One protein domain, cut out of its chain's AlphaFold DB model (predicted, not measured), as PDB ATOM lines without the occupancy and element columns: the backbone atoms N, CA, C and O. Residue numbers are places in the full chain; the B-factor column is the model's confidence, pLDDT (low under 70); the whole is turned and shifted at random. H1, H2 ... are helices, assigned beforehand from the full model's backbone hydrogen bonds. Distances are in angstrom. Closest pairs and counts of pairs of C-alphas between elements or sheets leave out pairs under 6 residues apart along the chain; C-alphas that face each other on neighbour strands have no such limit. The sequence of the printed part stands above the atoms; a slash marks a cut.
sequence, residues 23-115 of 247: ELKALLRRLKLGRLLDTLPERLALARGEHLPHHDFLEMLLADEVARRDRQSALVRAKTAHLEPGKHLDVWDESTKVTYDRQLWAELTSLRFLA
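AT A GLANCE: This is residues 23 to 115 of the 247 residues of the protein "IstB_IS21 domain-containing protein" of Amycolatopsis niigatensis (UniProt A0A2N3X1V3). One long helix, H3, makes a bar, with the short helices H1 and H2 at one end of the model and a long loop leading to the short H4 and H5 at the other. It is loosely built: no helix touches another. The printed part has 93 residues, 57 of them in five named helices, H1 to H5 in order along the chain, with no named strand; the class is all helix, and the whole is extended, with a radius of gyration of the C-alphas of 20.1 A and spans of 60 by 31 by 26 A.

IN THESE COORDINATES: Find C-alpha 54 at (20.173, 64.867, -12.499); from there H3, residues 54 to 80, runs 39.1 A. Before it look for H1, residues 23 to 30, 10.6 A, from (36.401, 56.071, -9.663), and H2, residues 40 to 49, 14.2 A. After it come H4, residues 102 to 109, 10.4 A, and H5, residues 112 to 115, 5.4 A, ending at (-1.411, 47.794, 8.679).

HOW THE PARTS SIT: H3 and H2 are close but not clearly touching: their closest C-alphas, Phe 57 and Ala 47, are 6.5 A apart. They run opposite ways at a shallow tilt of 34.8 degrees, only just short of steep. H1 is apart from H2 and H3, and H4 from H3; H4 and H5 meet only through their link. Every O i to N i+4 pair is within hydrogen-bond range in H1 to H4; H5 is too short for one.

THE WHOLE: C-alphas 23 and 99, the farthest apart, stand 60.9 A apart. The printed part has no cut; the link from H3 to H4, residues 81 to 101, is long. No printed residue is under 70 in pLDDT.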
ATOM      1  N   GLU A  23      36.713  55.393 -10.925       87.25
ATOM      2  CA  GLU A  23      36.401  56.071  -9.663       87.25
ATOM      3  C   GLU A  23      34.928  55.921  -9.277       87.25
ATOM      4  O   GLU A  23      34.613  55.531  -8.152       87.25
ATOM      5  N   LEU A  24      34.006  56.117 -10.224       85.62
ATOM      6  CA  LEU A  24      32.579  55.924  -9.972       85.62
ATOM      7  C   LEU A  24      32.276  54.468  -9.588       85.62
ATOM      8  O   LEU A  24      31.545  54.215  -8.628       85.62
ATOM      9  N   LYS A  25      32.907  53.494 -10.256       86.44
ATOM     10  CA  LYS A  25      32.801  52.072  -9.879       86.44
ATOM     11  C   LYS A  25      33.328  51.814  -8.463       86.44
ATOM     12  O   LYS A  25      32.740  51.022  -7.723       86.44
ATOM     13  N   ALA A  26      34.430  52.449  -8.064       88.12
ATOM     14  CA  ALA A  26      34.986  52.326  -6.716       88.12
ATOM     15  C   ALA A  26      34.048  52.916  -5.647       88.12
ATOM     16  O   ALA A  26      33.761  52.241  -4.653       88.12
ATOM     17  N   LEU A  27      33.505  54.113  -5.884       88.69
ATOM     18  CA  LEU A  27      32.541  54.770  -4.996       88.69
ATOM     19  C   LEU A  27      31.260  53.943  -4.829       88.69
ATOM     20  O   LEU A  27      30.839  53.674  -3.702       88.69
ATOM     21  N   LEU A  28      30.683  53.453  -5.930       87.56
ATOM     22  CA  LEU A  28      29.467  52.635  -5.899       87.56
ATOM     23  C   LEU A  28      29.681  51.315  -5.144       87.56
ATOM     24  O   LEU A  28      28.840  50.920  -4.336       87.56
ATOM     25  N   ARG A  29      30.835  50.655  -5.310       87.88
ATOM     26  CA  ARG A  29      31.173  49.455  -4.520       87.88
ATOM     27  C   ARG A  29      31.299  49.753  -3.032       87.88
ATOM     28  O   ARG A  29      30.791  48.981  -2.220       87.88
ATOM     29  N   ARG A  30      31.913  50.879  -2.663       89.06
ATOM     30  CA  ARG A  30      32.046  51.306  -1.261       89.06
ATOM     31  C   ARG A  30      30.686  51.579  -0.608       89.06
ATOM     32  O   ARG A  30      30.502  51.259   0.562       89.06
ATOM     33  N   LEU A  31      29.716  52.068  -1.380       88.06
ATOM     34  CA  LEU A  31      28.319  52.259  -0.966       88.06
ATOM     35  C   LEU A  31      27.458  50.980  -1.026       88.06
ATOM     36  O   LEU A  31      26.259  51.025  -0.742       88.06
ATOM     37  N   LYS A  32      28.050  49.825  -1.365       85.31
ATOM     38  CA  LYS A  32      27.358  48.537  -1.572       85.31
ATOM     39  C   LYS A  32      26.343  48.547  -2.727       85.31
ATOM     40  O   LYS A  32      25.457  47.700  -2.770       85.31
ATOM     41  N   LEU A  33      26.512  49.443  -3.696       86.12
ATOM     42  CA  LEU A  33      25.726  49.541  -4.935       86.12
ATOM     43  C   LEU A  33      26.343  48.681  -6.059       86.12
ATOM     44  O   LEU A  33      26.200  48.973  -7.239       86.12
ATOM     45  N   GLY A  34      27.075  47.617  -5.708       80.94
ATOM     46  CA  GLY A  34      27.881  46.849  -6.663       80.94
ATOM     47  C   GLY A  34      27.069  46.196  -7.784       80.94
ATOM     48  O   GLY A  34      27.509  46.207  -8.921       80.94
ATOM     49  N   ARG A  35      25.865  45.697  -7.484       81.69
ATOM     50  CA  ARG A  35      24.960  45.085  -8.477       81.69
ATOM     51  C   ARG A  35      24.214  46.105  -9.344       81.69
ATOM     52  O   ARG A  35      23.638  45.727 -10.353       81.69
ATOM     53  N   LEU A  36      24.197  47.387  -8.967       84.88
ATOM     54  CA  LEU A  36      23.671  48.436  -9.846       84.88
ATOM     55  C   LEU A  36      24.634  48.752 -10.992       84.88
ATOM     56  O   LEU A  36      24.187  49.258 -12.014       84.88
ATOM     57  N   LEU A  37      25.924  48.422 -10.851       84.69
ATOM     58  CA  LEU A  37      26.928  48.649 -11.893       84.69
ATOM     59  C   LEU A  37      26.598  47.938 -13.203       84.69
ATOM     60  O   LEU A  37      26.913  48.480 -14.257       84.69
ATOM     61  N   ASP A  38      25.946  46.780 -13.127       85.12
ATOM     62  CA  ASP A  38      25.604  45.976 -14.300       85.12
ATOM     63  C   ASP A  38      24.517  46.659 -15.152       85.12
ATOM     64  O   ASP A  38      24.551  46.581 -16.372       85.12
ATOM     65  N   THR A  39      23.599  47.400 -14.517       87.12
ATOM     66  CA  THR A  39      22.479  48.099 -15.190       87.12
ATOM     67  C   THR A  39      22.712  49.604 -15.365       87.12
ATOM     68  O   THR A  39      21.931  50.299 -16.012       87.12
ATOM     69  N   LEU A  40      23.791  50.143 -14.787       87.81
ATOM     70  CA  LEU A  40      24.130  51.567 -14.841       87.81
ATOM     71  C   LEU A  40      24.320  52.092 -16.279       87.81
ATOM     72  O   LEU A  40      23.810  53.177 -16.558       87.81
ATOM     73  N   PRO A  41      25.008  51.382 -17.202       88.12
ATOM     74  CA  PRO A  41      25.205  51.878 -18.566       88.12
ATOM     75  C   PRO A  41      23.883  52.063 -19.319       88.12
ATOM     76  O   PRO A  41      23.697  53.074 -19.992       88.12
ATOM     77  N   GLU A  42      22.946  51.128 -19.147       88.75
ATOM     78  CA  GLU A  42      21.607  51.187 -19.743       88.75
ATOM     79  C   GLU A  42      20.820  52.384 -19.199       88.75
ATOM     80  O   GLU A  42      20.277  53.180 -19.960       88.75
ATOM     81  N   ARG A  43      20.847  52.590 -17.878       89.06
ATOM     82  CA  ARG A  43      20.193  53.735 -17.220       89.06
ATOM     83  C   ARG A  43      20.791  55.076 -17.629       89.06
ATOM     84  O   ARG A  43      20.066  56.057 -17.741       89.06
ATOM     85  N   LEU A  44      22.103  55.139 -17.853       90.25
ATOM     86  CA  LEU A  44      22.772  56.343 -18.348       90.25
ATOM     87  C   LEU A  44      22.388  56.646 -19.802       90.25
ATOM     88  O   LEU A  44      22.257  57.815 -20.165       90.25
ATOM     89  N   ALA A  45      22.196  55.615 -20.629       89.38
ATOM     90  CA  ALA A  45      21.687  55.779 -21.986       89.38
ATOM     91  C   ALA A  45      20.238  56.289 -21.977       89.38
ATOM     92  O   ALA A  45      19.941  57.250 -22.684       89.38
ATOM     93  N   LEU A  46      19.383  55.729 -21.112       89.38
ATOM     94  CA  LEU A  46      18.010  56.202 -20.893       89.38
ATOM     95  C   LEU A  46      17.980  57.663 -20.431       89.38
ATOM     96  O   LEU A  46      17.287  58.479 -21.027       89.38
ATOM     97  N   ALA A  47      18.803  58.025 -19.444       90.38
ATOM     98  CA  ALA A  47      18.890  59.395 -18.942       90.38
ATOM     99  C   ALA A  47      19.282  60.408 -20.027       90.38
ATOM    100  O   ALA A  47      18.792  61.536 -20.035       90.38
ATOM    101  N   ARG A  48      20.159  60.006 -20.957       87.25
ATOM    102  CA  ARG A  48      20.544  60.840 -22.102       87.25
ATOM    103  C   ARG A  48      19.460  60.929 -23.169       87.25
ATOM    104  O   ARG A  48      19.357  61.984 -23.778       87.25
ATOM    105  N   GLY A  49      18.720  59.847 -23.421       89.12
ATOM    106  CA  GLY A  49      17.639  59.822 -24.412       89.12
ATOM    107  C   GLY A  49      16.434  60.655 -23.981       89.12
ATOM    108  O   GLY A  49      15.944  61.472 -24.750       89.12
ATOM    109  N   GLU A  50      16.026  60.509 -22.724       88.38
ATOM    110  CA  GLU A  50      14.864  61.191 -22.141       88.38
ATOM    111  C   GLU A  50      15.213  62.555 -21.515       88.38
ATOM    112  O   GLU A  50      14.357  63.212 -20.930       88.38
ATOM    113  N   HIS A  51      16.475  62.997 -21.607       88.12
ATOM    114  CA  HIS A  51      16.963  64.247 -21.010       88.12
ATOM    115  C   HIS A  51      16.585  64.417 -19.524       88.12
ATOM    116  O   HIS A  51      16.259  65.523 -19.083       88.12
ATOM    117  N   LEU A  52      16.654  63.334 -18.735       90.50
ATOM    118  CA  LEU A  52      16.286  63.397 -17.320       90.50
ATOM    119  C   LEU A  52      17.188  64.383 -16.566       90.50
ATOM    120  O   LEU A  52      18.421  64.327 -16.698       90.50
ATOM    121  N   PRO A  53      16.609  65.254 -15.722       93.25
ATOM    122  CA  PRO A  53      17.403  66.078 -14.837       93.25
ATOM    123  C   PRO A  53      18.147  65.187 -13.833       93.25
ATOM    124  O   PRO A  53      17.742  64.073 -13.500       93.25
ATOM    125  N   HIS A  54      19.280  65.679 -13.332       91.44
ATOM    126  CA  HIS A  54      20.173  64.867 -12.499       91.44
ATOM    127  C   HIS A  54      19.524  64.339 -11.213       91.44
ATOM    128  O   HIS A  54      19.910  63.269 -10.745       91.44
ATOM    129  N   HIS A  55      18.562  65.072 -10.645       92.69
ATOM    130  CA  HIS A  55      17.850  64.634  -9.446       92.69
ATOM    131  C   HIS A  55      16.954  63.427  -9.740       92.69
ATOM    132  O   HIS A  55      17.091  62.422  -9.046       92.69
ATOM    133  N   ASP A  56      16.169  63.459 -10.820       92.06
ATOM    134  CA  ASP A  56      15.315  62.337 -11.232       92.06
ATOM    135  C   ASP A  56      16.133  61.089 -11.572       92.06
ATOM    136  O   ASP A  56      15.772  59.968 -11.212       92.06
ATOM    137  N   PHE A  57      17.290  61.264 -12.219       92.19
ATOM    138  CA  PHE A  57      18.197  60.147 -12.483       92.19
ATOM    139  C   PHE A  57      18.695  59.483 -11.190       92.19
ATOM    140  O   PHE A  57      18.738  58.251 -11.096       92.19
ATOM    141  N   LEU A  58      19.085  60.284 -10.192       91.19
ATOM    142  CA  LEU A  58      19.533  59.768  -8.898       91.19
ATOM    143  C   LEU A  58      18.386  59.114  -8.125       91.19
ATOM    144  O   LEU A  58      18.595  58.051  -7.542       91.19
ATOM    145  N   GLU A  59      17.194  59.705  -8.148       93.81
ATOM    146  CA  GLU A  59      15.999  59.141  -7.525       93.81
ATOM    147  C   GLU A  59      15.659  57.776  -8.124       93.81
ATOM    148  O   GLU A  59      15.576  56.792  -7.389       93.81
ATOM    149  N   MET A  60      15.598  57.676  -9.454       91.94
ATOM    150  CA  MET A  60      15.385  56.416 -10.171       91.94
ATOM    151  C   MET A  60      16.431  55.358  -9.791       91.94
ATOM    152  O   MET A  60      16.097  54.205  -9.514       91.94
ATOM    153  N   LEU A  61      17.716  55.731  -9.752       91.25
ATOM    154  CA  LEU A  61      18.794  54.802  -9.413       91.25
ATOM    155  C   LEU A  61      18.682  54.283  -7.971       91.25
ATOM    156  O   LEU A  61      18.896  53.096  -7.715       91.25
ATOM    157  N   LEU A  62      18.366  55.167  -7.024       90.88
ATOM    158  CA  LEU A  62      18.244  54.819  -5.611       90.88
ATOM    159  C   LEU A  62      16.969  54.021  -5.327       90.88
ATOM    160  O   LEU A  62      17.036  53.053  -4.568       90.88
ATOM    161  N   ALA A  63      15.846  54.369  -5.958       92.06
ATOM    162  CA  ALA A  63      14.591  53.630  -5.854       92.06
ATOM    163  C   ALA A  63      14.777  52.162  -6.261       92.06
ATOM    164  O   ALA A  63      14.355  51.250  -5.546       92.06
ATOM    165  N   ASP A  64      15.512  51.916  -7.346       89.81
ATOM    166  CA  ASP A  64      15.788  50.557  -7.802       89.81
ATOM    167  C   ASP A  64      16.734  49.776  -6.883       89.81
ATOM    168  O   ASP A  64      16.565  48.566  -6.698       89.81
ATOM    169  N   GLU A  65      17.707  50.437  -6.245       91.38
ATOM    170  CA  GLU A  65      18.509  49.789  -5.200       91.38
ATOM    171  C   GLU A  65      17.645  49.376  -4.010       91.38
ATOM    172  O   GLU A  65      17.805  48.261  -3.504       91.38
ATOM    173  N   VAL A  66      16.770  50.274  -3.545       92.62
ATOM    174  CA  VAL A  66      15.872  50.020  -2.413       92.62
ATOM    175  C   VAL A  66      14.982  48.827  -2.735       92.62
ATOM    176  O   VAL A  66      15.039  47.825  -2.021       92.62
ATOM    177  N   ALA A  67      14.300  48.848  -3.882       91.75
ATOM    178  CA  ALA A  67      13.466  47.740  -4.336       91.75
ATOM    179  C   ALA A  67      14.250  46.418  -4.427       91.75
ATOM    180  O   ALA A  67      13.759  45.360  -4.022       91.75
ATOM    181  N   ARG A  68      15.501  46.443  -4.914       90.69
ATOM    182  CA  ARG A  68      16.350  45.241  -4.957       90.69
ATOM    183  C   ARG A  68      16.690  44.726  -3.559       90.69
ATOM    184  O   ARG A  68      16.660  43.513  -3.341       90.69
ATOM    185  N   ARG A  69      17.050  45.611  -2.626       92.06
ATOM    186  CA  ARG A  69      17.365  45.234  -1.238       92.06
ATOM    187  C   ARG A  69      16.148  44.656  -0.540       92.06
ATOM    188  O   ARG A  69      16.286  43.617   0.095       92.06
ATOM    189  N   ASP A  70      14.979  45.248  -0.730       93.38
ATOM    190  CA  ASP A  70      13.737  44.762  -0.134       93.38
ATOM    191  C   ASP A  70      13.384  43.364  -0.638       93.38
ATOM    192  O   ASP A  70      13.114  42.471   0.171       93.38
ATOM    193  N   ARG A  71      13.506  43.121  -1.950       91.12
ATOM    194  CA  ARG A  71      13.359  41.778  -2.539       91.12
ATOM    195  C   ARG A  71      14.365  40.792  -1.948       91.12
ATOM    196  O   ARG A  71      13.991  39.692  -1.553       91.12
ATOM    197  N   GLN A  72      15.638  41.172  -1.841       92.06
ATOM    198  CA  GLN A  72      16.667  40.304  -1.264       92.06
ATOM    199  C   GLN A  72      16.390  39.992   0.213       92.06
ATOM    200  O   GLN A  72      16.505  38.842   0.633       92.06
ATOM    201  N   SER A  73      16.000  40.991   1.000       92.62
ATOM    202  CA  SER A  73      15.625  40.820   2.400       92.62
ATOM    203  C   SER A  73      14.384  39.943   2.551       92.62
ATOM    204  O   SER A  73      14.359  39.094   3.441       92.62
ATOM    205  N   ALA A  74      13.388  40.082   1.673       91.00
ATOM    206  CA  ALA A  74      12.219  39.209   1.638       91.00
ATOM    207  C   ALA A  74      12.603  37.754   1.333       91.00
ATOM    208  O   ALA A  74      12.203  36.860   2.074       91.00
ATOM    209  N   LEU A  75      13.450  37.517   0.326       90.94
ATOM    210  CA  LEU A  75      13.942  36.179  -0.019       90.94
ATOM    211  C   LEU A  75      14.733  35.532   1.121       90.94
ATOM    212  O   LEU A  75      14.559  34.349   1.404       90.94
ATOM    213  N   VAL A  76      15.591  36.299   1.801       93.25
ATOM    214  CA  VAL A  76      16.339  35.801   2.963       93.25
ATOM    215  C   VAL A  76      15.383  35.413   4.089       93.25
ATOM    216  O   VAL A  76      15.510  34.312   4.618       93.25
ATOM    217  N   ARG A  77      14.399  36.262   4.420       92.81
ATOM    218  CA  ARG A  77      13.385  35.947   5.440       92.81
ATOM    219  C   ARG A  77      12.567  34.710   5.071       92.81
ATOM    220  O   ARG A  77      12.391  33.843   5.919       92.81
ATOM    221  N   ALA A  78      12.132  34.595   3.816       90.19
ATOM    222  CA  ALA A  78      11.386  33.439   3.328       90.19
ATOM    223  C   ALA A  78      12.205  32.146   3.441       90.19
ATOM    224  O   ALA A  78      11.719  31.145   3.961       90.19
ATOM    225  N   LYS A  79      13.485  32.195   3.054       89.94
ATOM    226  CA  LYS A  79      14.408  31.063   3.188       89.94
ATOM    227  C   LYS A  79      14.637  30.672   4.649       89.94
ATOM    228  O   LYS A  79      14.660  29.487   4.958       89.94
ATOM    229  N   THR A  80      14.803  31.645   5.546       93.12
ATOM    230  CA  THR A  80      14.933  31.397   6.992       93.12
ATOM    231  C   THR A  80      13.661  30.792   7.585       93.12
ATOM    232  O   THR A  80      13.750  29.959   8.477       93.12
ATOM    233  N   ALA A  81      12.493  31.173   7.072       90.38
ATOM    234  CA  ALA A  81      11.206  30.611   7.467       90.38
ATOM    235  C   ALA A  81      10.884  29.266   6.786       90.38
ATOM    236  O   ALA A  81       9.790  28.747   6.984       90.38
ATOM    237  N   HIS A  82      11.807  28.704   5.989       89.25
ATOM    238  CA  HIS A  82      11.592  27.482   5.206       89.25
ATOM    239  C   HIS A  82      10.325  27.534   4.335       89.25
ATOM    240  O   HIS A  82       9.671  26.518   4.108       89.25
ATOM    241  N   LEU A  83       9.973  28.729   3.850       87.50
ATOM    242  CA  LEU A  83       8.862  28.901   2.926       87.50
ATOM    243  C   LEU A  83       9.272  28.403   1.541       87.50
ATOM    244  O   LEU A  83      10.323  28.775   1.015       87.50
ATOM    245  N   GLU A  84       8.408  27.586   0.949       83.75
ATOM    246  CA  GLU A  84       8.579  27.091  -0.411       83.75
ATOM    247  C   GLU A  84       8.429  28.246  -1.420       83.75
ATOM    248  O   GLU A  84       7.379  28.896  -1.439       83.75
ATOM    249  N   PRO A  85       9.421  28.500  -2.297       77.62
ATOM    250  CA  PRO A  85       9.417  29.648  -3.210       77.62
ATOM    251  C   PRO A  85       8.252  29.700  -4.204       77.62
ATOM    252  O   PRO A  85       8.054  30.732  -4.823       77.62
ATOM    253  N   GLY A  86       7.519  28.601  -4.403       81.75
ATOM    254  CA  GLY A  86       6.347  28.550  -5.284       81.75
ATOM    255  C   GLY A  86       5.004  28.635  -4.553       81.75
ATOM    256  O   GLY A  86       3.959  28.572  -5.196       81.75
ATOM    257  N   LYS A  87       4.995  28.720  -3.218       81.31
ATOM    258  CA  LYS A  87       3.772  28.713  -2.399       81.31
ATOM    259  C   LYS A  87       3.376  30.134  -2.009       81.31
ATOM    260  O   LYS A  87       3.475  30.532  -0.852       81.31
ATOM    261  N   HIS A  88       2.926  30.887  -3.006       84.31
ATOM    262  CA  HIS A  88       2.347  32.219  -2.833       84.31
ATOM    263  C   HIS A  88       0.823  32.145  -2.732       84.31
ATOM    264  O   HIS A  88       0.208  31.264  -3.332       84.31
ATOM    265  N   LEU A  89       0.218  33.097  -2.016       82.19
ATOM    266  CA  LEU A  89      -1.242  33.233  -1.960       82.19
ATOM    267  C   LEU A  89      -1.838  33.518  -3.351       82.19
ATOM    268  O   LEU A  89      -2.918  33.025  -3.649       82.19
ATOM    269  N   ASP A  90      -1.100  34.212  -4.223       80.25
ATOM    270  CA  ASP A  90      -1.513  34.521  -5.603       80.25
ATOM    271  C   ASP A  90      -1.647  33.281  -6.500       80.25
ATOM    272  O   ASP A  90      -2.354  33.306  -7.502       80.25
ATOM    273  N   VAL A  91      -0.962  32.186  -6.152       83.88
ATOM    274  CA  VAL A  91      -0.991  30.913  -6.899       83.88
ATOM    275  C   VAL A  91      -2.080  29.983  -6.342       83.88
ATOM    276  O   VAL A  91      -2.139  28.800  -6.672       83.88
ATOM    277  N   TRP A  92      -2.944  30.488  -5.460       81.12
ATOM    278  CA  TRP A  92      -4.057  29.717  -4.930       81.12
ATOM    279  C   TRP A  92      -5.038  29.338  -6.041       81.12
ATOM    280  O   TRP A  92      -5.598  30.187  -6.730       81.12
ATOM    281  N   ASP A  93      -5.253  28.036  -6.193       82.12
ATOM    282  CA  ASP A  93      -6.167  27.484  -7.179       82.12
ATOM    283  C   ASP A  93      -7.577  27.354  -6.594       82.12
ATOM    284  O   ASP A  93      -7.860  26.495  -5.752       82.12
ATOM    285  N   GLU A  94      -8.490  28.189  -7.081       77.94
ATOM    286  CA  GLU A  94      -9.889  28.172  -6.663       77.94
ATOM    287  C   GLU A  94     -10.652  26.909  -7.087       77.94
ATOM    288  O   GLU A  94     -11.725  26.648  -6.538       77.94
ATOM    289  N   SER A  95     -10.125  26.134  -8.043       78.75
ATOM    290  CA  SER A  95     -10.728  24.881  -8.513       78.75
ATOM    291  C   SER A  95     -10.450  23.691  -7.587       78.75
ATOM    292  O   SER A  95     -11.066  22.626  -7.715       78.75
ATOM    293  N   THR A  96      -9.566  23.872  -6.602       79.56
ATOM    294  CA  THR A  96      -9.288  22.866  -5.582       79.56
ATOM    295  C   THR A  96     -10.538  22.610  -4.728       79.56
ATOM    296  O   THR A  96     -11.214  23.532  -4.276       79.56
ATOM    297  N   LYS A  97     -10.847  21.330  -4.466       77.62
ATOM    298  CA  LYS A  97     -12.022  20.871  -3.694       77.62
ATOM    299  C   LYS A  97     -11.885  21.131  -2.184       77.62
ATOM    300  O   LYS A  97     -11.932  20.200  -1.383       77.62
ATOM    301  N   VAL A  98     -11.677  22.382  -1.790       80.69
ATOM    302  CA  VAL A  98     -11.610  22.824  -0.393       80.69
ATOM    303  C   VAL A  98     -12.745  23.812  -0.153       80.69
ATOM    304  O   VAL A  98     -12.916  24.767  -0.904       80.69
ATOM    305  N   THR A  99     -13.528  23.583   0.900       82.31
ATOM    306  CA  THR A  99     -14.548  24.535   1.352       82.31
ATOM    307  C   THR A  99     -13.885  25.570   2.254       82.31
ATOM    308  O   THR A  99     -13.307  25.212   3.277       82.31
ATOM    309  N   TYR A 100     -13.973  26.845   1.887       84.69
ATOM    310  CA  TYR A 100     -13.454  27.966   2.669       84.69
ATOM    311  C   TYR A 100     -14.345  29.196   2.496       84.69
ATOM    312  O   TYR A 100     -15.094  29.305   1.523       84.69
ATOM    313  N   ASP A 101     -14.264  30.118   3.452       86.81
ATOM    314  CA  ASP A 101     -14.952  31.402   3.378       86.81
ATOM    315  C   ASP A 101     -14.192  32.351   2.435       86.81
ATOM    316  O   ASP A 101     -13.037  32.709   2.679       86.81
ATOM    317  N   ARG A 102     -14.849  32.746   1.341       86.56
ATOM    318  CA  ARG A 102     -14.299  33.637   0.309       86.56
ATOM    319  C   ARG A 102     -14.099  35.062   0.812       86.56
ATOM    320  O   ARG A 102     -13.140  35.710   0.398       86.56
ATOM    321  N   GLN A 103     -14.971  35.534   1.700       89.12
ATOM    322  CA  GLN A 103     -14.861  36.865   2.282       89.12
ATOM    323  C   GLN A 103     -13.660  36.921   3.225       89.12
ATOM    324  O   GLN A 103     -12.835  37.824   3.116       89.12
ATOM    325  N   LEU A 104     -13.505  35.911   4.087       87.94
ATOM    326  CA  LEU A 104     -12.335  35.806   4.956       87.94
ATOM    327  C   LEU A 104     -11.039  35.652   4.150       87.94
ATOM    328  O   LEU A 104     -10.038  36.280   4.479       87.94
ATOM    329  N   TRP A 105     -11.048  34.847   3.085       87.31
ATOM    330  CA  TRP A 105      -9.892  34.706   2.199       87.31
ATOM    331  C   TRP A 105      -9.477  36.043   1.576       87.31
ATOM    332  O   TRP A 105      -8.297  36.375   1.616       87.31
ATOM    333  N   ALA A 106     -10.431  36.833   1.074       89.00
ATOM    334  CA  ALA A 106     -10.159  38.161   0.524       89.00
ATOM    335  C   ALA A 106      -9.567  39.123   1.571       89.00
ATOM    336  O   ALA A 106      -8.632  39.869   1.283       89.00
ATOM    337  N   GLU A 107     -10.064  39.082   2.809       89.25
ATOM    338  CA  GLU A 107      -9.502  39.867   3.914       89.25
ATOM    339  C   GLU A 107      -8.059  39.444   4.236       89.25
ATOM    340  O   GLU A 107      -7.189  40.297   4.424       89.25
ATOM    341  N   LEU A 108      -7.763  38.142   4.226       89.31
ATOM    342  CA  LEU A 108      -6.411  37.624   4.442       89.31
ATOM    343  C   LEU A 108      -5.451  37.992   3.308       89.31
ATOM    344  O   LEU A 108      -4.327  38.412   3.580       89.31
ATOM    345  N   THR A 109      -5.868  37.866   2.049       89.12
ATOM    346  CA  THR A 109      -5.023  38.206   0.894       89.12
ATOM    347  C   THR A 109      -4.831  39.710   0.729       89.12
ATOM    348  O   THR A 109      -3.805  40.126   0.200       89.12
ATOM    349  N   SER A 110      -5.742  40.537   1.255       90.06
ATOM    350  CA  SER A 110      -5.560  41.994   1.309       90.06
ATOM    351  C   SER A 110      -4.403  42.431   2.215       90.06
ATOM    352  O   SER A 110      -3.927  43.559   2.101       90.06
ATOM    353  N   LEU A 111      -3.971  41.562   3.141       89.00
ATOM    354  CA  LEU A 111      -2.953  41.842   4.156       89.00
ATOM    355  C   LEU A 111      -3.245  43.086   5.022       89.00
ATOM    356  O   LEU A 111      -2.345  43.576   5.706       89.00
ATOM    357  N   ARG A 112      -4.491  43.587   5.053       88.88
ATOM    358  CA  ARG A 112      -4.881  44.795   5.807       88.88
ATOM    359  C   ARG A 112      -4.588  44.677   7.304       88.88
ATOM    360  O   ARG A 112      -4.174  45.648   7.929       88.88
ATOM    361  N   PHE A 113      -4.660  43.461   7.841       88.56
ATOM    362  CA  PHE A 113      -4.282  43.163   9.222       88.56
ATOM    363  C   PHE A 113      -2.824  43.534   9.560       88.56
ATOM    364  O   PHE A 113      -2.530  43.793  10.724       88.56
ATOM    365  N   LEU A 114      -1.910  43.593   8.579       89.19
ATOM    366  CA  LEU A 114      -0.534  44.053   8.800       89.19
ATOM    367  C   LEU A 114      -0.474  45.556   9.087       89.19
ATOM    368  O   LEU A 114       0.331  45.975   9.917       89.19
ATOM    369  N   ALA A 115      -1.316  46.357   8.426       89.56
ATOM    370  CA  ALA A 115      -1.411  47.794   8.679       89.56
ATOM    371  C   ALA A 115      -2.006  48.064  10.069       89.56
ATOM    372  O   ALA A 115      -1.491  48.894  10.815       89.56
TER     373      ALA A 115